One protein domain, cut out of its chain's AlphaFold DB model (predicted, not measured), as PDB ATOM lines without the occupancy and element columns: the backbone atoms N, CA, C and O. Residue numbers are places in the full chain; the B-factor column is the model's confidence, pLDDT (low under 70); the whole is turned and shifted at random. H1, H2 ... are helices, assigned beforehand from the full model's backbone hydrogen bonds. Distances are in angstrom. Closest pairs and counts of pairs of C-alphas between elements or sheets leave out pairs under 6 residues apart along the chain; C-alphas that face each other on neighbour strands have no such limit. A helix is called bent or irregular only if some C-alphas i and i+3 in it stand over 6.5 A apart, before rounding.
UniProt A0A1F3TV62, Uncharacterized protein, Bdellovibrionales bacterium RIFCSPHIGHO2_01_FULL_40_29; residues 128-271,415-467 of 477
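What this domain is: This is residues 128 to 271 and 415 to 467 of the 477 residues of an uncharacterized protein of Bdellovibrionales bacterium RIFCSPHIGHO2_01_FULL_40_29 (UniProt A0A1F3TV62). Five helices or arms, H1, H2b, H3, H4 and H5, make an up-and-down bundle, each running against the one before it, with H3 in the middle. H7 packs on H2b and H4, on the side away from H5, and H8 lies beyond it. The printed part has 197 residues, 157 in eight named helices, H1 to H8 in order, and no named strand: all helix. It is compact, with a radius of gyration of the C-alphas of 16.8 A and spans of 47 by 39 by 35 A.

Where its parts are: Find C-alpha 128 at (114.077, 158.422, 156.101); from there H1 runs 31.2 A to residue 149. H2, residues 166 to 193, was assigned as one helix by its hydrogen bonds, but is bent: C-alphas 175 and 178 are 7.7 A apart, between arms H2a, residues 166 to 175, and H2b, residues 178 to 193. Next come H3, residues 199 to 213, H4, residues 217 to 234, only just irregular with C-alphas 223 and 226 6.7 A apart, and H5, residues 242 to 271, 42.2 A long. Then find H6, residues 415 to 418, H7, residues 421 to 436, and H8, residues 442 to 465, ending at (116.752, 143.368, 141.489).

How they stand to each other: Look at Gly 143 and Ser 213, the closest C-alphas of H1 and H3, which touch at 4.8 A. H2b and H3 form a hairpin, Val 186 to Ser 199 being their closest C-alphas at 5.1 A. H4 touches H7 with residues 222 to 230 alone, at a steep tilt of 47 degrees; C-alphas 226 and 425 are closest, 5.4 A. Every O i to N i+4 pair is within hydrogen-bond range in H1, H2a, H2b, H3, H5, H7 and H8, and 11 of 14 in H4; H6 is too short for one.

The domain as a whole: Residues 272 to 414 are not printed; C-alphas 271 and 415 are 41.5 A apart across this cut. The link from H1 to H2 is long, 16 residues. Residue 467 alone is under pLDDT 70.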
ATOM      1  N   ILE A 128     112.632 158.145 156.092       83.56
ATOM      2  CA  ILE A 128     114.077 158.422 156.101       83.56
ATOM      3  C   ILE A 128     114.627 158.694 157.513       83.56
ATOM      4  O   ILE A 128     115.594 158.026 157.873       83.56
ATOM      5  N   PRO A 129     114.057 159.594 158.345       86.44
ATOM      6  CA  PRO A 129     114.613 159.849 159.677       86.44
ATOM      7  C   PRO A 129     114.533 158.625 160.599       86.44
ATOM      8  O   PRO A 129     115.476 158.363 161.336       86.44
ATOM      9  N   TRP A 130     113.454 157.839 160.526       89.75
ATOM     10  CA  TRP A 130     113.296 156.615 161.318       89.75
ATOM     11  C   TRP A 130     114.284 155.530 160.899       89.75
ATOM     12  O   TRP A 130     114.908 154.894 161.744       89.75
ATOM     13  N   PHE A 131     114.472 155.352 159.592       90.12
ATOM     14  CA  PHE A 131     115.457 154.420 159.062       90.12
ATOM     15  C   PHE A 131     116.885 154.866 159.399       90.12
ATOM     16  O   PHE A 131     117.685 154.055 159.855       90.12
ATOM     17  N   ALA A 132     117.198 156.158 159.264       91.50
ATOM     18  CA  ALA A 132     118.488 156.714 159.664       91.50
ATOM     19  C   ALA A 132     118.755 156.517 161.165       91.50
ATOM     20  O   ALA A 132     119.857 156.125 161.540       91.50
ATOM     21  N   ALA A 133     117.743 156.715 162.018       93.00
ATOM     22  CA  ALA A 133     117.836 156.448 163.450       93.00
ATOM     23  C   ALA A 133     118.081 154.959 163.742       93.00
ATOM     24  O   ALA A 133     118.958 154.636 164.541       93.00
ATOM     25  N   ALA A 134     117.376 154.051 163.060       94.31
ATOM     26  CA  ALA A 134     117.591 152.610 163.191       94.31
ATOM     27  C   ALA A 134     119.013 152.200 162.771       94.31
ATOM     28  O   ALA A 134     119.662 151.423 163.471       94.31
ATOM     29  N   VAL A 135     119.537 152.768 161.678       94.56
ATOM     30  CA  VAL A 135     120.931 152.553 161.256       94.56
ATOM     31  C   VAL A 135     121.903 153.105 162.301       94.56
ATOM     32  O   VAL A 135     122.852 152.413 162.649       94.56
ATOM     33  N   CYS A 136     121.668 154.292 162.869       95.19
ATOM     34  CA  CYS A 136     122.498 154.817 163.961       95.19
ATOM     35  C   CYS A 136     122.493 153.912 165.200       95.19
ATOM     36  O   CYS A 136     123.548 153.706 165.796       95.19
ATOM     37  N   LEU A 137     121.341 153.352 165.580       95.88
ATOM     38  CA  LEU A 137     121.247 152.396 166.688       95.88
ATOM     39  C   LEU A 137     122.018 151.107 166.386       95.88
ATOM     40  O   LEU A 137     122.710 150.590 167.259       95.88
ATOM     41  N   LEU A 138     121.958 150.622 165.144       96.62
ATOM     42  CA  LEU A 138     122.737 149.467 164.701       96.62
ATOM     43  C   LEU A 138     124.249 149.748 164.746       96.62
ATOM     44  O   LEU A 138     125.009 148.922 165.249       96.62
ATOM     45  N   VAL A 139     124.678 150.923 164.270       97.25
ATOM     46  CA  VAL A 139     126.075 151.387 164.347       97.25
ATOM     47  C   VAL A 139     126.531 151.460 165.799       97.25
ATOM     48  O   VAL A 139     127.625 151.002 166.112       97.25
ATOM     49  N   LEU A 140     125.698 152.002 166.691       96.88
ATOM     50  CA  LEU A 140     125.995 152.072 168.117       96.88
ATOM     51  C   LEU A 140     126.135 150.671 168.722       96.88
ATOM     52  O   LEU A 140     127.127 150.404 169.390       96.88
ATOM     53  N   GLY A 141     125.192 149.763 168.455       96.94
ATOM     54  CA  GLY A 141     125.223 148.395 168.978       96.94
ATOM     55  C   GLY A 141     126.462 147.620 168.528       96.94
ATOM     56  O   GLY A 141     127.208 147.103 169.358       96.94
ATOM     57  N   ILE A 142     126.740 147.601 167.220       96.88
ATOM     58  CA  ILE A 142     127.951 146.968 166.672       96.88
ATOM     59  C   ILE A 142     129.205 147.683 167.178       96.88
ATOM     60  O   ILE A 142     130.207 147.037 167.482       96.88
ATOM     61  N   GLY A 143     129.152 149.007 167.301       96.62
ATOM     62  CA  GLY A 143     130.270 149.818 167.746       96.62
ATOM     63  C   GLY A 143     130.672 149.536 169.195       96.62
ATOM     64  O   GLY A 143     131.863 149.407 169.476       96.62
ATOM     65  N   VAL A 144     129.689 149.387 170.087       96.19
ATOM     66  CA  VAL A 144     129.884 148.990 171.489       96.19
ATOM     67  C   VAL A 144     130.455 147.578 171.563       96.19
ATOM     68  O   VAL A 144     131.465 147.377 172.232       96.19
ATOM     69  N   LEU A 145     129.890 146.621 170.818       95.62
ATOM     70  CA  LEU A 145     130.413 145.253 170.762       95.62
ATOM     71  C   LEU A 145     131.864 145.209 170.264       95.62
ATOM     72  O   LEU A 145     132.682 144.492 170.834       95.62
ATOM     73  N   ASN A 146     132.210 146.004 169.249       96.69
ATOM     74  CA  ASN A 146     133.574 146.090 168.726       96.69
ATOM     75  C   ASN A 146     134.576 146.584 169.779       96.69
ATOM     76  O   ASN A 146     135.670 146.029 169.864       96.69
ATOM     77  N   VAL A 147     134.202 147.581 170.589       94.31
ATOM     78  CA  VAL A 147     135.051 148.103 171.673       94.31
ATOM     79  C   VAL A 147     135.159 147.102 172.819       94.31
ATOM     80  O   VAL A 147     136.265 146.838 173.280       94.31
ATOM     81  N   MET A 148     134.040 146.517 173.253       92.25
ATOM     82  CA  MET A 148     134.012 145.561 174.366       92.25
ATOM     83  C   MET A 148     134.799 144.284 174.067       92.25
ATOM     84  O   MET A 148     135.500 143.779 174.934       92.25
ATOM     85  N   LEU A 149     134.681 143.761 172.845       91.44
ATOM     86  CA  LEU A 149     135.337 142.521 172.429       91.44
ATOM     87  C   LEU A 149     136.708 142.764 171.778       91.44
ATOM     88  O   LEU A 149     137.425 141.809 171.485       91.44
ATOM     89  N   GLY A 150     137.075 144.017 171.499       91.44
ATOM     90  CA  GLY A 150     138.310 144.363 170.795       91.44
ATOM     91  C   GLY A 150     138.435 143.687 169.424       91.44
ATOM     92  O   GLY A 150     139.489 143.138 169.107       91.44
ATOM     93  N   ILE A 151     137.362 143.680 168.620       92.62
ATOM     94  CA  ILE A 151     137.308 142.950 167.333       92.62
ATOM     95  C   ILE A 151     138.235 143.601 166.298       92.62
ATOM     96  O   ILE A 151     139.035 142.919 165.654       92.62
ATOM     97  N   ASN A 152     138.110 144.916 166.109       92.12
ATOM     98  CA  ASN A 152     138.960 145.702 165.222       92.12
ATOM     99  C   ASN A 152     139.145 147.116 165.789       92.12
ATOM    100  O   ASN A 152     138.250 147.961 165.713       92.12
ATOM    101  N   LEU A 153     140.314 147.362 166.376       91.94
ATOM    102  CA  LEU A 153     140.685 148.629 166.999       91.94
ATOM    103  C   LEU A 153     141.927 149.190 166.303       91.94
ATOM    104  O   LEU A 153     142.925 148.493 166.122       91.94
ATOM    105  N   SER A 154     141.894 150.461 165.903       89.69
ATOM    106  CA  SER A 154     143.001 151.067 165.160       89.69
ATOM    107  C   SER A 154     144.285 151.112 165.998       89.69
ATOM    108  O   SER A 154     144.359 151.790 167.025       89.69
ATOM    109  N   GLY A 155     145.337 150.450 165.511       85.06
ATOM    110  CA  GLY A 155     146.652 150.398 166.160       85.06
ATOM    111  C   GLY A 155     146.778 149.350 167.273       85.06
ATOM    112  O   GLY A 155     147.813 149.306 167.935       85.06
ATOM    113  N   ILE A 156     145.763 148.507 167.476       86.44
ATOM    114  CA  ILE A 156     145.773 147.408 168.448       86.44
ATOM    115  C   ILE A 156     145.493 146.104 167.704       86.44
ATOM    116  O   ILE A 156     144.658 146.057 166.802       86.44
ATOM    117  N   VAL A 157     146.203 145.044 168.072       86.56
ATOM    118  CA  VAL A 157     145.942 143.697 167.553       86.56
ATOM    119  C   VAL A 157     144.575 143.223 168.055       86.56
ATOM    120  O   VAL A 157     144.214 143.471 169.203       86.56
ATOM    121  N   ALA A 158     143.792 142.569 167.194       88.38
ATOM    122  CA  ALA A 158     142.457 142.097 167.557       88.38
ATOM    123  C   ALA A 158     142.511 141.194 168.801       88.38
ATOM    124  O   ALA A 158     143.257 140.216 168.828       88.38
ATOM    125  N   MET A 159     141.711 141.523 169.815       89.06
ATOM    126  CA  MET A 159     141.623 140.765 171.068       89.06
ATOM    127  C   MET A 159     140.726 139.539 170.905       89.06
ATOM    128  O   MET A 159     141.021 138.475 171.440       89.06
ATOM    129  N   THR A 160     139.652 139.680 170.123       90.75
ATOM    130  CA  THR A 160     138.736 138.586 169.793       90.75
ATOM    131  C   THR A 160     138.788 138.291 168.302       90.75
ATOM    132  O   THR A 160     138.469 139.146 167.470       90.75
ATOM    133  N   VAL A 161     139.162 137.060 167.954       91.00
ATOM    134  CA  VAL A 161     139.148 136.553 166.577       91.00
ATOM    135  C   VAL A 161     137.869 135.746 166.370       91.00
ATOM    136  O   VAL A 161     137.714 134.652 166.905       91.00
ATOM    137  N   LEU A 162     136.931 136.301 165.610       91.94
ATOM    138  CA  LEU A 162     135.701 135.633 165.193       91.94
ATOM    139  C   LEU A 162     135.973 134.690 164.017       91.94
ATOM    140  O   LEU A 162     136.995 134.784 163.330       91.94
ATOM    141  N   VAL A 163     135.001 133.817 163.741       93.81
ATOM    142  CA  VAL A 163     135.028 132.923 162.577       93.81
ATOM    143  C   VAL A 163     135.238 133.741 161.305       93.81
ATOM    144  O   VAL A 163     134.551 134.737 161.059       93.81
ATOM    145  N   TRP A 164     136.208 133.331 160.492       85.44
ATOM    146  CA  TRP A 164     136.513 134.011 159.240       85.44
ATOM    147  C   TRP A 164     135.274 134.034 158.321       85.44
ATOM    148  O   TRP A 164     134.643 132.987 158.163       85.44
ATOM    149  N   PRO A 165     134.909 135.178 157.697       88.62
ATOM    150  CA  PRO A 165     135.617 136.467 157.632       88.62
ATOM    151  C   PRO A 165     135.060 137.579 158.559       88.62
ATOM    152  O   PRO A 165     135.217 138.766 158.261       88.62
ATOM    153  N   LEU A 166     134.389 137.250 159.668       91.25
ATOM    154  CA  LEU A 166     133.557 138.204 160.422       91.25
ATOM    155  C   LEU A 166     134.302 139.436 160.969       91.25
ATOM    156  O   LEU A 166     133.764 140.539 160.859       91.25
ATOM    157  N   ASN A 167     135.540 139.319 161.474       91.62
ATOM    158  CA  ASN A 167     136.320 140.498 161.909       91.62
ATOM    159  C   ASN A 167     136.514 141.512 160.778       91.62
ATOM    160  O   ASN A 167     136.416 142.720 160.992       91.62
ATOM    161  N   ALA A 168     136.792 141.018 159.568       90.12
ATOM    162  CA  ALA A 168     137.004 141.865 158.404       90.12
ATOM    163  C   ALA A 168     135.699 142.544 157.975       90.12
ATOM    164  O   ALA A 168     135.716 143.722 157.632       90.12
ATOM    165  N   VAL A 169     134.567 141.834 158.047       92.31
ATOM    166  CA  VAL A 169     133.240 142.393 157.740       92.31
ATOM    167  C   VAL A 169     132.859 143.487 158.736       92.31
ATOM    168  O   VAL A 169     132.490 144.579 158.313       92.31
ATOM    169  N   ILE A 170     132.997 143.240 160.044       94.56
ATOM    170  CA  ILE A 170     132.708 144.239 161.089       94.56
ATOM    171  C   ILE A 170     133.621 145.456 160.931       94.56
ATOM    172  O   ILE A 170     133.142 146.590 160.930       94.56
ATOM    173  N   GLY A 171     134.920 145.227 160.717       93.50
ATOM    174  CA  GLY A 171     135.873 146.292 160.421       93.50
ATOM    175  C   GLY A 171     135.438 147.116 159.212       93.50
ATOM    176  O   GLY A 171     135.286 148.330 159.315       93.50
ATOM    177  N   TRP A 172     135.175 146.470 158.077       94.44
ATOM    178  CA  TRP A 172     134.764 147.149 156.848       94.44
ATOM    179  C   TRP A 172     133.462 147.947 157.016       94.44
ATOM    180  O   TRP A 172     133.375 149.083 156.544       94.44
ATOM    181  N   LEU A 173     132.474 147.402 157.735       95.00
ATOM    182  CA  LEU A 173     131.224 148.102 158.043       95.00
ATOM    183  C   LEU A 173     131.478 149.398 158.822       95.00
ATOM    184  O   LEU A 173     130.960 150.446 158.435       95.00
ATOM    185  N   LEU A 174     132.306 149.346 159.868       96.06
ATOM    186  CA  LEU A 174     132.643 150.510 160.695       96.06
ATOM    187  C   LEU A 174     133.530 151.526 159.954       96.06
ATOM    188  O   LEU A 174     133.305 152.731 160.064       96.06
ATOM    189  N   TYR A 175     134.505 151.068 159.164       94.69
ATOM    190  CA  TYR A 175     135.397 151.948 158.404       94.69
ATOM    191  C   TYR A 175     134.698 152.642 157.228       94.69
ATOM    192  O   TYR A 175     135.005 153.802 156.952       94.69
ATOM    193  N   LEU A 176     133.784 151.973 156.516       95.38
ATOM    194  CA  LEU A 176     133.200 152.522 155.284       95.38
ATOM    195  C   LEU A 176     131.750 152.096 155.014       95.38
ATOM    196  O   LEU A 176     130.967 152.916 154.534       95.38
ATOM    197  N   GLY A 177     131.366 150.852 155.315       95.25
ATOM    198  CA  GLY A 177     130.054 150.309 154.940       95.25
ATOM    199  C   GLY A 177     128.868 151.135 155.453       95.25
ATOM    200  O   GLY A 177     127.983 151.490 154.676       95.25
ATOM    201  N   PHE A 178     128.867 151.533 156.728       95.75
ATOM    202  CA  PHE A 178     127.807 152.390 157.272       95.75
ATOM    203  C   PHE A 178     127.799 153.790 156.658       95.75
ATOM    204  O   PHE A 178     126.728 154.343 156.405       95.75
ATOM    205  N   ALA A 179     128.972 154.353 156.354       96.62
ATOM    206  CA  ALA A 179     129.061 155.652 155.697       96.62
ATOM    207  C   ALA A 179     128.417 155.627 154.303       96.62
ATOM    208  O   ALA A 179     127.712 156.570 153.946       96.62
ATOM    209  N   ILE A 180     128.578 154.528 153.555       96.00
ATOM    210  CA  ILE A 180     127.898 154.312 152.269       96.00
ATOM    211  C   ILE A 180     126.375 154.357 152.453       96.00
ATOM    212  O   ILE A 180     125.698 155.073 151.716       96.00
ATOM    213  N   VAL A 181     125.831 153.651 153.453       94.19
ATOM    214  CA  VAL A 181     124.381 153.636 153.735       94.19
ATOM    215  C   VAL A 181     123.857 155.045 154.013       94.19
ATOM    216  O   VAL A 181     122.891 155.477 153.384       94.19
ATOM    217  N   PHE A 182     124.508 155.796 154.902       94.44
ATOM    218  CA  PHE A 182     124.096 157.169 155.203       94.44
ATOM    219  C   PHE A 182     124.179 158.094 153.991       94.44
ATOM    220  O   PHE A 182     123.304 158.934 153.794       94.44
ATOM    221  N   VAL A 183     125.195 157.927 153.150       93.94
ATOM    222  CA  VAL A 183     125.352 158.704 151.921       93.94
ATOM    223  C   VAL A 183     124.206 158.461 150.936       93.94
ATOM    224  O   VAL A 183     123.728 159.416 150.324       93.94
ATOM    225  N   PHE A 184     123.700 157.230 150.821       90.94
ATOM    226  CA  PHE A 184     122.475 156.969 150.059       90.94
ATOM    227  C   PHE A 184     121.257 157.684 150.655       90.94
ATOM    228  O   PHE A 184     120.446 158.218 149.901       90.94
ATOM    229  N   LEU A 185     121.136 157.754 151.984       89.50
ATOM    230  CA  LEU A 185     120.038 158.478 152.642       89.50
ATOM    231  C   LEU A 185     120.120 159.992 152.414       89.50
ATOM    232  O   LEU A 185     119.107 160.624 152.123       89.50
ATOM    233  N   VAL A 186     121.325 160.564 152.483       89.62
ATOM    234  CA  VAL A 186     121.571 161.982 152.179       89.62
ATOM    235  C   VAL A 186     121.241 162.292 150.717       89.62
ATOM    236  O   VAL A 186     120.518 163.253 150.446       89.62
ATOM    237  N   ASP A 187     121.717 161.467 149.780       88.12
ATOM    238  CA  ASP A 187     121.407 161.596 148.350       88.12
ATOM    239  C   ASP A 187     119.896 161.511 148.097       88.12
ATOM    240  O   ASP A 187     119.347 162.318 147.343       88.12
ATOM    241  N   TRP A 188     119.201 160.590 148.771       85.31
ATOM    242  CA  TRP A 188     117.749 160.444 148.681       85.31
ATOM    243  C   TRP A 188     117.019 161.698 149.159       85.31
ATOM    244  O   TRP A 188     116.234 162.279 148.403       85.31
ATOM    245  N   GLU A 189     117.290 162.151 150.382       85.31
ATOM    246  CA  GLU A 189     116.616 163.310 150.969       85.31
ATOM    247  C   GLU A 189     116.784 164.560 150.094       85.31
ATOM    248  O   GLU A 189     115.798 165.229 149.773       85.31
ATOM    249  N   ILE A 190     118.005 164.838 149.632       83.31
ATOM    250  CA  ILE A 190     118.301 166.022 148.815       83.31
ATOM    251  C   ILE A 190     117.665 165.909 147.428       83.31
ATOM    252  O   ILE A 190     117.102 166.887 146.932       83.31
ATOM    253  N   SER A 191     117.688 164.724 146.814       81.44
ATOM    254  CA  SER A 191     117.089 164.499 145.493       81.44
ATOM    255  C   SER A 191     115.571 164.698 145.482       81.44
ATOM    256  O   SER A 191     115.010 165.074 144.449       81.44
ATOM    257  N   VAL A 192     114.897 164.457 146.613       79.81
ATOM    258  CA  VAL A 192     113.436 164.577 146.749       79.81
ATOM    259  C   VAL A 192     113.021 165.951 147.273       79.81
ATOM    260  O   VAL A 192     112.158 166.599 146.675       79.81
ATOM    261  N   ASN A 193     113.633 166.403 148.369       76.19
ATOM    262  CA  ASN A 193     113.207 167.589 149.116       76.19
ATOM    263  C   ASN A 193     113.973 168.861 148.729       76.19
ATOM    264  O   ASN A 193     113.574 169.948 149.145       76.19
ATOM    265  N   LYS A 194     115.073 168.745 147.963       74.56
ATOM    266  CA  LYS A 194     116.009 169.844 147.651       74.56
ATOM    267  C   LYS A 194     116.496 170.596 148.896       74.56
ATOM    268  O   LYS A 194     116.783 171.786 148.837       74.56
ATOM    269  N   LYS A 195     116.532 169.918 150.041       74.69
ATOM    270  CA  LYS A 195     116.929 170.460 151.341       74.69
ATOM    271  C   LYS A 195     117.645 169.377 152.130       74.69
ATOM    272  O   LYS A 195     117.399 168.190 151.924       74.69
ATOM    273  N   ILE A 196     118.510 169.814 153.035       73.44
ATOM    274  CA  ILE A 196     119.140 168.960 154.039       73.44
ATOM    275  C   ILE A 196     118.401 169.200 155.341       73.44
ATOM    276  O   ILE A 196     118.393 170.332 155.823       73.44
ATOM    277  N   THR A 197     117.789 168.156 155.891       71.12
ATOM    278  CA  THR A 197     117.048 168.258 157.151       71.12
ATOM    279  C   THR A 197     117.720 167.392 158.202       71.12
ATOM    280  O   THR A 197     118.401 167.923 159.075       71.12
ATOM    281  N   TYR A 198     117.613 166.067 158.089       79.50
ATOM    282  CA  TYR A 198     118.047 165.162 159.160       79.50
ATOM    283  C   TYR A 198     119.139 164.185 158.732       79.50
ATOM    284  O   TYR A 198     119.974 163.819 159.558       79.50
ATOM    285  N   SER A 199     119.199 163.782 157.459       83.25
ATOM    286  CA  SER A 199     120.090 162.688 157.037       83.25
ATOM    287  C   SER A 199     121.564 163.040 157.212       83.25
ATOM    288  O   SER A 199     122.358 162.180 157.575       83.25
ATOM    289  N   PHE A 200     121.933 164.313 157.028       87.38
ATOM    290  CA  PHE A 200     123.301 164.770 157.287       87.38
ATOM    291  C   PHE A 200     123.653 164.755 158.782       87.38
ATOM    292  O   PHE A 200     124.770 164.393 159.141       87.38
ATOM    293  N   LEU A 201     122.708 165.105 159.661       88.44
ATOM    294  CA  LEU A 201     122.933 165.048 161.105       88.44
ATOM    295  C   LEU A 201     123.098 163.597 161.568       88.44
ATOM    296  O   LEU A 201     124.047 163.292 162.285       88.44
ATOM    297  N   PHE A 202     122.232 162.691 161.105       92.00
ATOM    298  CA  PHE A 202     122.378 161.260 161.380       92.00
ATOM    299  C   PHE A 202     123.679 160.697 160.808       92.00
ATOM    300  O   PHE A 202     124.338 159.918 161.486       92.00
ATOM    301  N   PHE A 203     124.102 161.143 159.624       94.31
ATOM    302  CA  PHE A 203     125.411 160.785 159.087       94.31
ATOM    303  C   PHE A 203     126.556 161.245 159.999       94.31
ATOM    304  O   PHE A 203     127.454 160.457 160.281       94.31
ATOM    305  N   ALA A 204     126.512 162.478 160.513       94.31
ATOM    306  CA  ALA A 204     127.515 162.988 161.447       94.31
ATOM    307  C   ALA A 204     127.547 162.199 162.767       94.31
ATOM    308  O   ALA A 204     128.624 161.874 163.263       94.31
ATOM    309  N   VAL A 205     126.381 161.837 163.306       94.75
ATOM    310  CA  VAL A 205     126.264 160.991 164.505       94.75
ATOM    311  C   VAL A 205     126.759 159.564 164.236       94.75
ATOM    312  O   VAL A 205     127.494 159.000 165.042       94.75
ATOM    313  N   GLY A 206     126.431 158.981 163.083       96.00
ATOM    314  CA  GLY A 206     126.941 157.673 162.670       96.00
ATOM    315  C   GLY A 206     128.463 157.669 162.510       96.00
ATOM    316  O   GLY A 206     129.137 156.791 163.045       96.00
ATOM    317  N   ALA A 207     129.021 158.692 161.855       96.50
ATOM    318  CA  ALA A 207     130.465 158.879 161.714       96.50
ATOM    319  C   ALA A 207     131.162 159.042 163.075       96.50
ATOM    320  O   ALA A 207     132.260 158.516 163.271       96.50
ATOM    321  N   PHE A 208     130.521 159.731 164.028       96.50
ATOM    322  CA  PHE A 208     130.989 159.835 165.412       96.50
ATOM    323  C   PHE A 208     131.100 158.447 166.054       96.50
ATOM    324  O   PHE A 208     132.175 158.078 166.524       96.50
ATOM    325  N   PHE A 209     130.038 157.639 166.013       96.81
ATOM    326  CA  PHE A 209     130.059 156.308 166.626       96.81
ATOM    327  C   PHE A 209     131.055 155.357 165.955       96.81
ATOM    328  O   PHE A 209     131.785 154.662 166.661       96.81
ATOM    329  N   CYS A 210     131.166 155.370 164.623       97.44
ATOM    330  CA  CYS A 210     132.192 154.597 163.916       97.44
ATOM    331  C   CYS A 210     133.611 155.004 164.343       97.44
ATOM    332  O   CYS A 210     134.451 154.148 164.621       97.44
ATOM    333  N   SER A 211     133.878 156.310 164.433       96.88
ATOM    334  CA  SER A 211     135.172 156.861 164.851       96.88
ATOM    335  C   SER A 211     135.547 156.472 166.283       96.88
ATOM    336  O   SER A 211     136.674 156.026 166.519       96.88
ATOM    337  N   VAL A 212     134.605 156.594 167.223       96.12
ATOM    338  CA  VAL A 212     134.777 156.168 168.619       96.12
ATOM    339  C   VAL A 212     135.018 154.663 168.696       96.12
ATOM    340  O   VAL A 212     135.965 154.236 169.353       96.12
ATOM    341  N   SER A 213     134.226 153.867 167.975       96.81
ATOM    342  CA  SER A 213     134.327 152.407 167.999       96.81
ATOM    343  C   SER A 213     135.668 151.884 167.483       96.81
ATOM    344  O   SER A 213     136.253 150.986 168.080       96.81
ATOM    345  N   ILE A 214     136.185 152.465 166.400       95.25
ATOM    346  CA  ILE A 214     137.479 152.099 165.806       95.25
ATOM    347  C   ILE A 214     138.661 152.760 166.536       95.25
ATOM    348  O   ILE A 214     139.813 152.515 166.183       95.25
ATOM    349  N   ILE A 215     138.405 153.606 167.541       93.25
ATOM    350  CA  ILE A 215     139.396 154.434 168.246       93.25
ATOM    351  C   ILE A 215     140.276 155.272 167.293       93.25
ATOM    352  O   ILE A 215     141.469 155.481 167.525       93.25
ATOM    353  N   SER A 216     139.684 155.804 166.214       91.62
ATOM    354  CA  SER A 216     140.388 156.566 165.172       91.62
ATOM    355  C   SER A 216     139.812 157.964 164.970       91.62
ATOM    356  O   SER A 216     138.849 158.166 164.236       91.62
ATOM    357  N   ARG A 217     140.499 158.970 165.527       86.88
ATOM    358  CA  ARG A 217     140.134 160.399 165.399       86.88
ATOM    359  C   ARG A 217     139.974 160.851 163.944       86.88
ATOM    360  O   ARG A 217     139.150 161.708 163.643       86.88
ATOM    361  N   GLY A 218     140.785 160.286 163.047       87.81
ATOM    362  CA  GLY A 218     140.763 160.631 161.629       87.81
ATOM    363  C   GLY A 218     139.533 160.109 160.895       87.81
ATOM    364  O   GLY A 218     139.108 160.752 159.941       87.81
ATOM    365  N   LEU A 219     138.940 158.998 161.345       93.25
ATOM    366  CA  LEU A 219     137.823 158.358 160.649       93.25
ATOM    367  C   LEU A 219     136.608 159.288 160.541       93.25
ATOM    368  O   LEU A 219     136.015 159.391 159.472       93.25
ATOM    369  N   PHE A 220     136.317 160.047 161.603       94.69
ATOM    370  CA  PHE A 220     135.268 161.070 161.581       94.69
ATOM    371  C   PHE A 220     135.492 162.096 160.460       94.69
ATOM    372  O   PHE A 220     134.587 162.399 159.683       94.69
ATOM    373  N   VAL A 221     136.723 162.602 160.336       91.94
ATOM    374  CA  VAL A 221     137.086 163.573 159.294       91.94
ATOM    375  C   VAL A 221     136.963 162.940 157.908       91.94
ATOM    376  O   VAL A 221     136.457 163.583 156.994       91.94
ATOM    377  N   PHE A 222     137.371 161.680 157.754       92.25
ATOM    378  CA  PHE A 222     137.332 160.972 156.474       92.25
ATOM    379  C   PHE A 222     135.910 160.726 155.965       92.25
ATOM    380  O   PHE A 222     135.687 160.752 154.758       92.25
ATOM    381  N   HIS A 223     134.937 160.541 156.859       95.12
ATOM    382  CA  HIS A 223     133.525 160.457 156.476       95.12
ATOM    383  C   HIS A 223     132.945 161.832 156.138       95.12
ATOM    384  O   HIS A 223     132.260 161.984 155.128       95.12
ATOM    385  N   ILE A 224     133.228 162.853 156.947       94.50
ATOM    386  CA  ILE A 224     132.526 164.138 156.855       94.50
ATOM    387  C   ILE A 224     133.113 165.078 155.794       94.50
ATOM    388  O   ILE A 224     132.357 165.752 155.089       94.50
ATOM    389  N   ALA A 225     134.439 165.114 155.637       92.38
ATOM    390  CA  ALA A 225     135.127 166.010 154.707       92.38
ATOM    391  C   ALA A 225     134.645 165.910 153.244       92.38
ATOM    392  O   ALA A 225     134.327 166.960 152.676       92.38
ATOM    393  N   PRO A 226     134.529 164.717 152.615       94.44
ATOM    394  CA  PRO A 226     134.069 164.630 151.225       94.44
ATOM    395  C   PRO A 226     132.642 165.144 151.035       94.44
ATOM    396  O   PRO A 226     132.335 165.772 150.019       94.44
ATOM    397  N   ILE A 227     131.776 164.924 152.026       93.00
ATOM    398  CA  ILE A 227     130.377 165.347 151.969       93.00
ATOM    399  C   ILE A 227     130.274 166.861 152.135       93.00
ATOM    400  O   ILE A 227     129.626 167.514 151.320       93.00
ATOM    401  N   LEU A 228     130.969 167.451 153.111       89.88
ATOM    402  CA  LEU A 228     131.024 168.908 153.265       89.88
ATOM    403  C   LEU A 228     131.604 169.598 152.026       89.88
ATOM    404  O   LEU A 228     131.058 170.611 151.586       89.88
ATOM    405  N   TYR A 229     132.662 169.039 151.434       90.81
ATOM    406  CA  TYR A 229     133.243 169.553 150.193       90.81
ATOM    407  C   TYR A 229     132.211 169.573 149.053       90.81
ATOM    408  O   TYR A 229     132.036 170.602 148.393       90.81
ATOM    409  N   LEU A 230     131.465 168.479 148.861       90.25
ATOM    410  CA  LEU A 230     130.398 168.390 147.860       90.25
ATOM    411  C   LEU A 230     129.262 169.393 148.129       90.25
ATOM    412  O   LEU A 230     128.800 170.065 147.204       90.25
ATOM    413  N   LEU A 231     128.823 169.526 149.385       88.25
ATOM    414  CA  LEU A 231     127.772 170.469 149.781       88.25
ATOM    415  C   LEU A 231     128.184 171.921 149.540       88.25
ATOM    416  O   LEU A 231     127.411 172.693 148.972       88.25
ATOM    417  N   TYR A 232     129.408 172.289 149.916       87.19
ATOM    418  CA  TYR A 232     129.954 173.621 149.670       87.19
ATOM    419  C   TYR A 232     130.022 173.932 148.169       87.19
ATOM    420  O   TYR A 232     129.587 175.002 147.725       87.19
ATOM    421  N   ARG A 233     130.507 172.971 147.373       85.75
ATOM    422  CA  ARG A 233     130.656 173.106 145.919       85.75
ATOM    423  C   ARG A 233     129.324 173.320 145.204       85.75
ATOM    424  O   ARG A 233     129.254 174.116 144.266       85.75
ATOM    425  N   ASN A 234     128.271 172.652 145.667       83.50
ATOM    426  CA  ASN A 234     126.961 172.638 145.018       83.50
ATOM    427  C   ASN A 234     125.867 173.385 145.790       83.50
ATOM    428  O   ASN A 234     124.694 173.270 145.442       83.50
ATOM    429  N   GLN A 235     126.227 174.211 146.777       82.44
ATOM    430  CA  GLN A 235     125.274 174.923 147.644       82.44
ATOM    431  C   GLN A 235     124.151 175.642 146.871       82.44
ATOM    432  O   GLN A 235     122.989 175.583 147.266       82.44
ATOM    433  N   LYS A 236     124.477 176.264 145.724       80.06
ATOM    434  CA  LYS A 236     123.506 176.972 144.872       80.06
ATOM    435  C   LYS A 236     122.542 176.013 144.172       80.06
ATOM    436  O   LYS A 236     121.355 176.296 144.093       80.06
ATOM    437  N   GLN A 237     123.046 174.878 143.687       78.25
ATOM    438  CA  GLN A 237     122.230 173.846 143.043       78.25
ATOM    439  C   GLN A 237     121.293 173.176 144.054       78.25
ATOM    440  O   GLN A 237     120.163 172.836 143.714       78.25
ATOM    441  N   TYR A 238     121.747 173.026 145.300       76.25
ATOM    442  CA  TYR A 238     120.979 172.406 146.380       76.25
ATOM    443  C   TYR A 238     120.065 173.385 147.115       76.25
ATOM    444  O   TYR A 238     119.377 172.971 148.036       76.25
ATOM    445  N   GLN A 239     120.058 174.669 146.734       79.25
ATOM    446  CA  GLN A 239     119.271 175.719 147.395       79.25
ATOM    447  C   GLN A 239     119.513 175.783 148.916       79.25
ATOM    448  O   GLN A 239     118.632 176.164 149.684       79.25
ATOM    449  N   ILE A 240     120.719 175.410 149.360       79.00
ATOM    450  CA  ILE A 240     121.089 175.420 150.774       79.00
ATOM    451  C   ILE A 240     121.531 176.843 151.124       79.00
ATOM    452  O   ILE A 240     122.509 177.332 150.544       79.00
ATOM    453  N   PRO A 241     120.855 177.529 152.061       82.94
ATOM    454  CA  PRO A 241     121.296 178.843 152.494       82.94
ATOM    455  C   PRO A 241     122.634 178.721 153.230       82.94
ATOM    456  O   PRO A 241     122.876 177.764 153.971       82.94
ATOM    457  N   ARG A 242     123.504 179.724 153.067       83.88
ATOM    458  CA  ARG A 242     124.828 179.738 153.711       83.88
ATOM    459  C   ARG A 242     124.748 179.587 155.230       83.88
ATOM    460  O   ARG A 242     125.602 178.915 155.789       83.88
ATOM    461  N   SER A 243     123.708 180.133 155.866       83.62
ATOM    462  CA  SER A 243     123.460 180.018 157.310       83.62
ATOM    463  C   SER A 243     123.304 178.569 157.788       83.62
ATOM    464  O   SER A 243     123.815 178.201 158.844       83.62
ATOM    465  N   VAL A 244     122.643 177.720 156.996       83.00
ATOM    466  CA  VAL A 244     122.486 176.292 157.311       83.00
ATOM    467  C   VAL A 244     123.816 175.567 157.152       83.00
ATOM    468  O   VAL A 244     124.167 174.758 158.004       83.00
ATOM    469  N   LEU A 245     124.593 175.887 156.112       83.44
ATOM    470  CA  LEU A 245     125.917 175.290 155.930       83.44
ATOM    471  C   LEU A 245     126.884 175.707 157.047       83.44
ATOM    472  O   LEU A 245     127.636 174.866 157.539       83.44
ATOM    473  N   THR A 246     126.846 176.968 157.488       85.69
ATOM    474  CA  THR A 246     127.642 177.433 158.633       85.69
ATOM    475  C   THR A 246     127.207 176.748 159.920       85.69
ATOM    476  O   THR A 246     128.060 176.242 160.634       85.69
ATOM    477  N   MET A 247     125.901 176.633 160.184       85.94
ATOM    478  CA  MET A 247     125.386 175.923 161.360       85.94
ATOM    479  C   MET A 247     125.804 174.447 161.358       85.94
ATOM    480  O   MET A 247     126.317 173.952 162.357       85.94
ATOM    481  N   ALA A 248     125.648 173.756 160.225       85.25
ATOM    482  CA  ALA A 248     126.078 172.371 160.064       85.25
ATOM    483  C   ALA A 248     127.590 172.217 160.279       85.25
ATOM    484  O   ALA A 248     128.022 171.295 160.966       85.25
ATOM    485  N   SER A 249     128.392 173.148 159.755       87.44
ATOM    486  CA  SER A 249     129.847 173.163 159.949       87.44
ATOM    487  C   SER A 249     130.221 173.374 161.419       87.44
ATOM    488  O   SER A 249     131.107 172.689 161.924       87.44
ATOM    489  N   THR A 250     129.517 174.259 162.130       88.88
ATOM    490  CA  THR A 250     129.702 174.474 163.573       88.88
ATOM    491  C   THR A 250     129.346 173.224 164.373       88.88
ATOM    492  O   THR A 250     130.116 172.818 165.238       88.88
ATOM    493  N   ILE A 251     128.226 172.564 164.064       89.44
ATOM    494  CA  ILE A 251     127.829 171.308 164.723       89.44
ATOM    495  C   ILE A 251     128.878 170.221 164.484       89.44
ATOM    496  O   ILE A 251     129.295 169.553 165.426       89.44
ATOM    497  N   VAL A 252     129.348 170.064 163.243       91.19
ATOM    498  CA  VAL A 252     130.421 169.118 162.903       91.19
ATOM    499  C   VAL A 252     131.697 169.427 163.680       91.19
ATOM    500  O   VAL A 252     132.342 168.501 164.164       91.19
ATOM    501  N   LEU A 253     132.061 170.704 163.826       90.88
ATOM    502  CA  LEU A 253     133.235 171.109 164.594       90.88
ATOM    503  C   LEU A 253     133.088 170.741 166.075       90.88
ATOM    504  O   LEU A 253     134.002 170.153 166.646       90.88
ATOM    505  N   LEU A 254     131.933 171.019 166.683       91.44
ATOM    506  CA  LEU A 254     131.654 170.635 168.069       91.44
ATOM    507  C   LEU A 254     131.701 169.111 168.246       91.44
ATOM    508  O   LEU A 254     132.373 168.619 169.152       91.44
ATOM    509  N   LEU A 255     131.068 168.355 167.343       92.62
ATOM    510  CA  LEU A 255     131.125 166.892 167.342       92.62
ATOM    511  C   LEU A 255     132.551 166.372 167.163       92.62
ATOM    512  O   LEU A 255     132.924 165.408 167.821       92.62
ATOM    513  N   PHE A 256     133.366 167.008 166.321       91.44
ATOM    514  CA  PHE A 256     134.766 166.639 166.132       91.44
ATOM    515  C   PHE A 256     135.592 166.826 167.411       91.44
ATOM    516  O   PHE A 256     136.412 165.963 167.735       91.44
ATOM    517  N   LEU A 257     135.368 167.920 168.147       90.31
ATOM    518  CA  LEU A 257     136.037 168.174 169.425       90.31
ATOM    519  C   LEU A 257     135.655 167.108 170.458       90.31
ATOM    520  O   LEU A 257     136.539 166.485 171.045       90.31
ATOM    521  N   VAL A 258     134.358 166.821 170.609       92.31
ATOM    522  CA  VAL A 258     133.870 165.767 171.518       92.31
ATOM    523  C   VAL A 258     134.399 164.391 171.103       92.31
ATOM    524  O   VAL A 258     134.902 163.647 171.942       92.31
ATOM    525  N   ASN A 259     134.354 164.066 169.810       93.50
ATOM    526  CA  ASN A 259     134.865 162.812 169.253       93.50
ATOM    527  C   ASN A 259     136.355 162.637 169.544       93.50
ATOM    528  O   ASN A 259     136.793 161.568 169.960       93.50
ATOM    529  N   THR A 260     137.143 163.693 169.344       88.56
ATOM    530  CA  THR A 260     138.586 163.672 169.592       88.56
ATOM    531  C   THR A 260     138.889 163.389 171.057       88.56
ATOM    532  O   THR A 260     139.758 162.560 171.340       88.56
ATOM    533  N   SER A 261     138.155 164.012 171.980       87.62
ATOM    534  CA  SER A 261     138.278 163.749 173.415       87.62
ATOM    535  C   SER A 261     137.885 162.312 173.761       87.62
ATOM    536  O   SER A 261     138.676 161.603 174.378       87.62
ATOM    537  N   ALA A 262     136.724 161.843 173.292       90.75
ATOM    538  CA  ALA A 262     136.231 160.488 173.550       90.75
ATOM    539  C   ALA A 262     137.199 159.406 173.042       90.75
ATOM    540  O   ALA A 262     137.573 158.499 173.785       90.75
ATOM    541  N   VAL A 263     137.677 159.537 171.800       91.12
ATOM    542  CA  VAL A 263     138.672 158.622 171.227       91.12
ATOM    543  C   VAL A 263     139.979 158.668 172.018       91.12
ATOM    544  O   VAL A 263     140.593 157.628 172.229       91.12
ATOM    545  N   THR A 264     140.425 159.845 172.460       88.25
ATOM    546  CA  THR A 264     141.675 159.966 173.228       88.25
ATOM    547  C   THR A 264     141.559 159.274 174.588       88.25
ATOM    548  O   THR A 264     142.461 158.530 174.953       88.25
ATOM    549  N   ILE A 265     140.432 159.434 175.289       88.88
ATOM    550  CA  ILE A 265     140.159 158.736 176.555       88.88
ATOM    551  C   ILE A 265     140.181 157.217 176.351       88.88
ATOM    552  O   ILE A 265     140.870 156.514 177.087       88.88
ATOM    553  N   LEU A 266     139.492 156.706 175.324       89.19
ATOM    554  CA  LEU A 266     139.484 155.270 175.025       89.19
ATOM    555  C   LEU A 266     140.873 154.747 174.652       89.19
ATOM    556  O   LEU A 266     141.273 153.688 175.126       89.19
ATOM    557  N   ARG A 267     141.635 155.481 173.833       87.12
ATOM    558  CA  ARG A 267     143.011 155.091 173.492       87.12
ATOM    559  C   ARG A 267     143.886 155.020 174.737       87.12
ATOM    560  O   ARG A 267     144.585 154.030 174.891       87.12
ATOM    561  N   ASN A 268     143.799 156.002 175.632       86.12
ATOM    562  CA  ASN A 268     144.543 155.977 176.891       86.12
ATOM    563  C   ASN A 268     144.126 154.782 177.752       86.12
ATOM    564  O   ASN A 268     144.991 154.073 178.238       86.12
ATOM    565  N   TYR A 269     142.830 154.471 177.853       86.19
ATOM    566  CA  TYR A 269     142.363 153.271 178.556       86.19
ATOM    567  C   TYR A 269     142.999 151.986 177.997       86.19
ATOM    568  O   TYR A 269     143.524 151.174 178.752       86.19
ATOM    569  N   PHE A 270     143.008 151.795 176.675       83.81
ATOM    570  CA  PHE A 270     143.586 150.590 176.068       83.81
ATOM    571  C   PHE A 270     145.125 150.555 176.082       83.81
ATOM    572  O   PHE A 270     145.717 149.470 176.066       83.81
ATOM    573  N   TYR A 271     145.777 151.718 176.076       79.88
ATOM    574  CA  TYR A 271     147.235 151.836 176.056       79.88
ATOM    575  C   TYR A 271     147.851 151.805 177.461       79.88
ATOM    576  O   TYR A 271     148.878 151.152 177.624       79.88
ATOM    577  N   TRP A 415     130.402 156.112 139.536       89.88
ATOM    578  CA  TRP A 415     129.466 157.051 138.940       89.88
ATOM    579  C   TRP A 415     128.537 156.376 137.943       89.88
ATOM    580  O   TRP A 415     127.323 156.485 138.077       89.88
ATOM    581  N   LYS A 416     129.075 155.607 136.994       87.88
ATOM    582  CA  LYS A 416     128.275 154.930 135.971       87.88
ATOM    583  C   LYS A 416     127.302 153.923 136.573       87.88
ATOM    584  O   LYS A 416     126.204 153.740 136.046       87.88
ATOM    585  N   SER A 417     127.709 153.280 137.664       88.31
ATOM    586  CA  SER A 417     126.877 152.321 138.377       88.31
ATOM    587  C   SER A 417     125.758 153.029 139.123       88.31
ATOM    588  O   SER A 417     124.612 152.679 138.900       88.31
ATOM    589  N   PHE A 418     126.063 154.024 139.965       87.75
ATOM    590  CA  PHE A 418     125.104 154.560 140.939       87.75
ATOM    591  C   PHE A 418     124.508 155.927 140.601       87.75
ATOM    592  O   PHE A 418     123.479 156.304 141.164       87.75
ATOM    593  N   ASN A 419     125.168 156.697 139.736       86.94
ATOM    594  CA  ASN A 419     124.895 158.105 139.438       86.94
ATOM    595  C   ASN A 419     124.806 158.990 140.711       86.94
ATOM    596  O   ASN A 419     124.157 160.036 140.723       86.94
ATOM    597  N   ASN A 420     125.394 158.561 141.831       88.94
ATOM    598  CA  ASN A 420     125.267 159.210 143.137       88.94
ATOM    599  C   ASN A 420     126.522 160.043 143.432       88.94
ATOM    600  O   ASN A 420     127.612 159.492 143.610       88.94
ATOM    601  N   SER A 421     126.372 161.369 143.501       90.50
ATOM    602  CA  SER A 421     127.491 162.297 143.718       90.50
ATOM    603  C   SER A 421     128.068 162.193 145.125       90.50
ATOM    604  O   SER A 421     129.276 162.316 145.303       90.50
ATOM    605  N   PHE A 422     127.222 161.947 146.131       93.00
ATOM    606  CA  PHE A 422     127.662 161.759 147.514       93.00
ATOM    607  C   PHE A 422     128.484 160.478 147.645       93.00
ATOM    608  O   PHE A 422     129.539 160.489 148.277       93.00
ATOM    609  N   LEU A 423     128.049 159.398 146.987       94.94
ATOM    610  CA  LEU A 423     128.792 158.139 146.945       94.94
ATOM    611  C   LEU A 423     130.114 158.307 146.203       94.94
ATOM    612  O   LEU A 423     131.145 157.864 146.697       94.94
ATOM    613  N   SER A 424     130.093 158.993 145.061       94.44
ATOM    614  CA  SER A 424     131.301 159.269 144.276       94.44
ATOM    615  C   SER A 424     132.299 160.117 145.068       94.44
ATOM    616  O   SER A 424     133.490 159.841 145.044       94.44
ATOM    617  N   ALA A 425     131.834 161.102 145.844       95.38
ATOM    618  CA  ALA A 425     132.699 161.883 146.725       95.38
ATOM    619  C   ALA A 425     133.279 161.042 147.877       95.38
ATOM    620  O   ALA A 425     134.475 161.136 148.149       95.38
ATOM    621  N   LEU A 426     132.462 160.216 148.542       97.25
ATOM    622  CA  LEU A 426     132.905 159.370 149.657       97.25
ATOM    623  C   LEU A 426     133.916 158.309 149.198       97.25
ATOM    624  O   LEU A 426     134.995 158.200 149.779       97.25
ATOM    625  N   ILE A 427     133.584 157.547 148.150       96.94
ATOM    626  CA  ILE A 427     134.478 156.527 147.587       96.94
ATOM    627  C   ILE A 427     135.710 157.190 146.980       96.94
ATOM    628  O   ILE A 427     136.822 156.731 147.219       96.94
ATOM    629  N   GLY A 428     135.530 158.321 146.298       96.44
ATOM    630  CA  GLY A 428     136.626 159.091 145.740       96.44
ATOM    631  C   GLY A 428     137.667 159.466 146.796       96.44
ATOM    632  O   GLY A 428     138.864 159.239 146.614       96.44
ATOM    633  N   PHE A 429     137.207 159.976 147.942       96.88
ATOM    634  CA  PHE A 429     138.061 160.304 149.083       96.88
ATOM    635  C   PHE A 429     138.719 159.066 149.698       96.88
ATOM    636  O   PHE A 429     139.915 159.097 149.984       96.88
ATOM    637  N   TYR A 430     137.973 157.968 149.865       96.00
ATOM    638  CA  TYR A 430     138.504 156.693 150.359       96.00
ATOM    639  C   TYR A 430     139.637 156.149 149.472       96.00
ATOM    640  O   TYR A 430     140.674 155.715 149.974       96.00
ATOM    641  N   LEU A 431     139.478 156.197 148.151       96.06
ATOM    642  CA  LEU A 431     140.511 155.752 147.221       96.06
ATOM    643  C   LEU A 431     141.730 156.686 147.253       96.06
ATOM    644  O   LEU A 431     142.867 156.216 147.287       96.06
ATOM    645  N   ALA A 432     141.507 158.003 147.315       96.06
ATOM    646  CA  ALA A 432     142.584 158.984 147.423       96.06
ATOM    647  C   ALA A 432     143.418 158.784 148.692       96.06
ATOM    648  O   ALA A 432     144.646 158.756 148.614       96.06
ATOM    649  N   ILE A 433     142.771 158.588 149.849       92.81
ATOM    650  CA  ILE A 433     143.493 158.345 151.100       92.81
ATOM    651  C   ILE A 433     144.201 156.994 151.094       92.81
ATOM    652  O   ILE A 433     145.317 156.899 151.596       92.81
ATOM    653  N   SER A 434     143.600 155.978 150.471       92.62
ATOM    654  CA  SER A 434     144.220 154.663 150.310       92.62
ATOM    655  C   SER A 434     145.539 154.765 149.538       92.62
ATOM    656  O   SER A 434     146.550 154.215 149.967       92.62
ATOM    657  N   ILE A 435     145.560 155.533 148.443       94.12
ATOM    658  CA  ILE A 435     146.786 155.799 147.680       94.12
ATOM    659  C   ILE A 435     147.748 156.710 148.450       94.12
ATOM    660  O   ILE A 435     148.945 156.448 148.458       94.12
ATOM    661  N   ALA A 436     147.270 157.750 149.137       92.69
ATOM    662  CA  ALA A 436     148.136 158.634 149.925       92.69
ATOM    663  C   ALA A 436     148.827 157.906 151.094       92.69
ATOM    664  O   ALA A 436     149.939 158.262 151.472       92.69
ATOM    665  N   GLN A 437     148.191 156.865 151.637       88.75
ATOM    666  CA  GLN A 437     148.725 156.003 152.697       88.75
ATOM    667  C   GLN A 437     149.467 154.767 152.164       88.75
ATOM    668  O   GLN A 437     149.803 153.860 152.929       88.75
ATOM    669  N   PHE A 438     149.720 154.703 150.858       90.56
ATOM    670  CA  PHE A 438     150.371 153.557 150.242       90.56
ATOM    671  C   PHE A 438     151.805 153.372 150.762       90.56
ATOM    672  O   PHE A 438     152.554 154.336 150.914       90.56
ATOM    673  N   GLY A 439     152.193 152.114 150.992       78.81
ATOM    674  CA  GLY A 439     153.588 151.715 151.199       78.81
ATOM    675  C   GLY A 439     153.958 151.089 152.549       78.81
ATOM    676  O   GLY A 439     155.051 150.551 152.623       78.81
ATOM    677  N   ILE A 440     153.077 151.060 153.564       70.44
ATOM    678  CA  ILE A 440     153.309 150.220 154.768       70.44
ATOM    679  C   ILE A 440     153.187 148.737 154.397       70.44
ATOM    680  O   ILE A 440     154.099 147.939 154.526       70.44
ATOM    681  N   SER A 441     152.002 148.352 153.927       70.12
ATOM    682  CA  SER A 441     151.713 147.009 153.451       70.12
ATOM    683  C   SER A 441     150.628 147.136 152.387       70.12
ATOM    684  O   SER A 441     149.449 147.298 152.710       70.12
ATOM    685  N   PRO A 442     151.005 147.129 151.100       81.88
ATOM    686  CA  PRO A 442     150.046 147.280 150.009       81.88
ATOM    687  C   PRO A 442     148.970 146.187 149.983       81.88
ATOM    688  O   PRO A 442     147.841 146.429 149.568       81.88
ATOM    689  N   ARG A 443     149.281 144.976 150.456       84.25
ATOM    690  CA  ARG A 443     148.359 143.834 150.394       84.25
ATOM    691  C   ARG A 443     147.049 144.054 151.180       84.25
ATOM    692  O   ARG A 443     145.992 143.901 150.566       84.25
ATOM    693  N   PRO A 444     147.052 144.404 152.484       83.62
ATOM    694  CA  PRO A 444     145.831 144.768 153.209       83.62
ATOM    695  C   PRO A 444     145.020 145.881 152.542       83.62
ATOM    696  O   PRO A 444     143.792 145.815 152.530       83.62
ATOM    697  N   LEU A 445     145.697 146.871 151.951       87.25
ATOM    698  CA  LEU A 445     145.043 147.950 151.216       87.25
ATOM    699  C   LEU A 445     144.257 147.402 150.018       87.25
ATOM    700  O   LEU A 445     143.066 147.681 149.890       87.25
ATOM    701  N   PHE A 446     144.883 146.560 149.188       87.88
ATOM    702  CA  PHE A 446     144.215 145.935 148.044       87.88
ATOM    703  C   PHE A 446     143.044 145.042 148.461       87.88
ATOM    704  O   PHE A 446     142.004 145.065 147.806       87.88
ATOM    705  N   ILE A 447     143.171 144.298 149.565       88.12
ATOM    706  CA  ILE A 447     142.069 143.488 150.111       88.12
ATOM    707  C   ILE A 447     140.904 144.390 150.539       88.12
ATOM    708  O   ILE A 447     139.760 144.109 150.192       88.12
ATOM    709  N   SER A 448     141.182 145.495 151.237       88.81
ATOM    710  CA  SER A 448     140.166 146.472 151.654       88.81
ATOM    711  C   SER A 448     139.453 147.112 150.455       88.81
ATOM    712  O   SER A 448     138.222 147.206 150.434       88.81
ATOM    713  N   MET A 449     140.206 147.474 149.411       91.00
ATOM    714  CA  MET A 449     139.642 147.995 148.164       91.00
ATOM    715  C   MET A 449     138.766 146.946 147.473       91.00
ATOM    716  O   MET A 449     137.632 147.246 147.105       91.00
ATOM    717  N   PHE A 450     139.241 145.703 147.354       91.75
ATOM    718  CA  PHE A 450     138.472 144.601 146.775       91.75
ATOM    719  C   PHE A 450     137.162 144.359 147.533       91.75
ATOM    720  O   PHE A 450     136.098 144.329 146.917       91.75
ATOM    721  N   MET A 451     137.208 144.279 148.868       91.94
ATOM    722  CA  MET A 451     136.011 144.148 149.709       91.94
ATOM    723  C   MET A 451     135.028 145.300 149.490       91.94
ATOM    724  O   MET A 451     133.822 145.072 149.414       91.94
ATOM    725  N   THR A 452     135.533 146.524 149.330       94.00
ATOM    726  CA  THR A 452     134.703 147.698 149.044       94.00
ATOM    727  C   THR A 452     133.983 147.568 147.704       94.00
ATOM    728  O   THR A 452     132.772 147.776 147.652       94.00
ATOM    729  N   PHE A 453     134.673 147.164 146.635       93.94
ATOM    730  CA  PHE A 453     134.030 146.968 145.331       93.94
ATOM    731  C   PHE A 453     133.068 145.779 145.306       93.94
ATOM    732  O   PHE A 453     132.027 145.877 144.665       93.94
ATOM    733  N   VAL A 454     133.345 144.702 146.047       93.12
ATOM    734  CA  VAL A 454     132.385 143.602 146.243       93.12
ATOM    735  C   VAL A 454     131.136 144.101 146.975       93.12
ATOM    736  O   VAL A 454     130.022 143.836 146.528       93.12
ATOM    737  N   GLY A 455     131.298 144.874 148.052       92.31
ATOM    738  CA  GLY A 455     130.182 145.476 148.785       92.31
ATOM    739  C   GLY A 455     129.336 146.397 147.902       92.31
ATOM    740  O   GLY A 455     128.110 146.281 147.878       92.31
ATOM    741  N   LEU A 456     129.978 147.256 147.107       94.50
ATOM    742  CA  LEU A 456     129.292 148.092 146.120       94.50
ATOM    743  C   LEU A 456     128.578 147.245 145.062       94.50
ATOM    744  O   LEU A 456     127.420 147.506 144.758       94.50
ATOM    745  N   PHE A 457     129.213 146.202 144.533       93.50
ATOM    746  CA  PHE A 457     128.589 145.314 143.555       93.50
ATOM    747  C   PHE A 457     127.331 144.628 144.112       93.50
ATOM    748  O   PHE A 457     126.304 144.588 143.435       93.50
ATOM    749  N   ILE A 458     127.355 144.172 145.368       91.81
ATOM    750  CA  ILE A 458     126.172 143.613 146.041       91.81
ATOM    751  C   ILE A 458     125.065 144.670 146.157       91.81
ATOM    752  O   ILE A 458     123.918 144.392 145.809       91.81
ATOM    753  N   ILE A 459     125.392 145.894 146.582       90.69
ATOM    754  CA  ILE A 459     124.420 146.998 146.664       90.69
ATOM    755  C   ILE A 459     123.822 147.300 145.280       90.69
ATOM    756  O   ILE A 459     122.610 147.481 145.152       90.69
ATOM    757  N   TYR A 460     124.649 147.311 144.232       89.50
ATOM    758  CA  TYR A 460     124.210 147.486 142.848       89.50
ATOM    759  C   TYR A 460     123.222 146.391 142.423       89.50
ATOM    760  O   TYR A 460     122.164 146.699 141.869       89.50
ATOM    761  N   LEU A 461     123.528 145.122 142.714       88.69
ATOM    762  CA  LEU A 461     122.639 143.998 142.422       88.69
ATOM    763  C   LEU A 461     121.306 144.129 143.159       88.69
ATOM    764  O   LEU A 461     120.262 143.976 142.531       88.69
ATOM    765  N   ILE A 462     121.323 144.478 144.449       86.75
ATOM    766  CA  ILE A 462     120.104 144.696 145.241       86.75
ATOM    767  C   ILE A 462     119.237 145.782 144.594       86.75
ATOM    768  O   ILE A 462     118.055 145.550 144.336       86.75
ATOM    769  N   PHE A 463     119.809 146.942 144.253       81.12
ATOM    770  CA  PHE A 463     119.055 148.008 143.588       81.12
ATOM    771  C   PHE A 463     118.520 147.598 142.211       81.12
ATOM    772  O   PHE A 463     117.396 147.965 141.856       81.12
ATOM    773  N   SER A 464     119.289 146.817 141.449       79.25
ATOM    774  CA  SER A 464     118.867 146.308 140.143       79.25
ATOM    775  C   SER A 464     117.722 145.293 140.259       79.25
ATOM    776  O   SER A 464     116.790 145.329 139.453       79.25
ATOM    777  N   LEU A 465     117.766 144.400 141.252       80.12
ATOM    778  CA  LEU A 465     116.752 143.368 141.489       80.12
ATOM    779  C   LEU A 465     115.441 143.950 142.017       80.12
ATOM    780  O   LEU A 465     114.370 143.528 141.587       80.12
ATOM    781  N   LEU A 466     115.512 144.972 142.873       72.81
ATOM    782  CA  LEU A 466     114.337 145.664 143.414       72.81
ATOM    783  C   LEU A 466     113.555 146.474 142.360       72.81
ATOM    784  O   LEU A 466     112.602 147.162 142.715       72.81
ATOM    785  N   LYS A 467     113.928 146.393 141.067       59.06
ATOM    786  CA  LYS A 467     113.284 147.072 139.929       59.06
ATOM    787  C   LYS A 467     112.885 148.507 140.279       59.06
ATOM    788  O   LYS A 467     111.761 148.923 139.991       59.06
TER     789      LYS A 467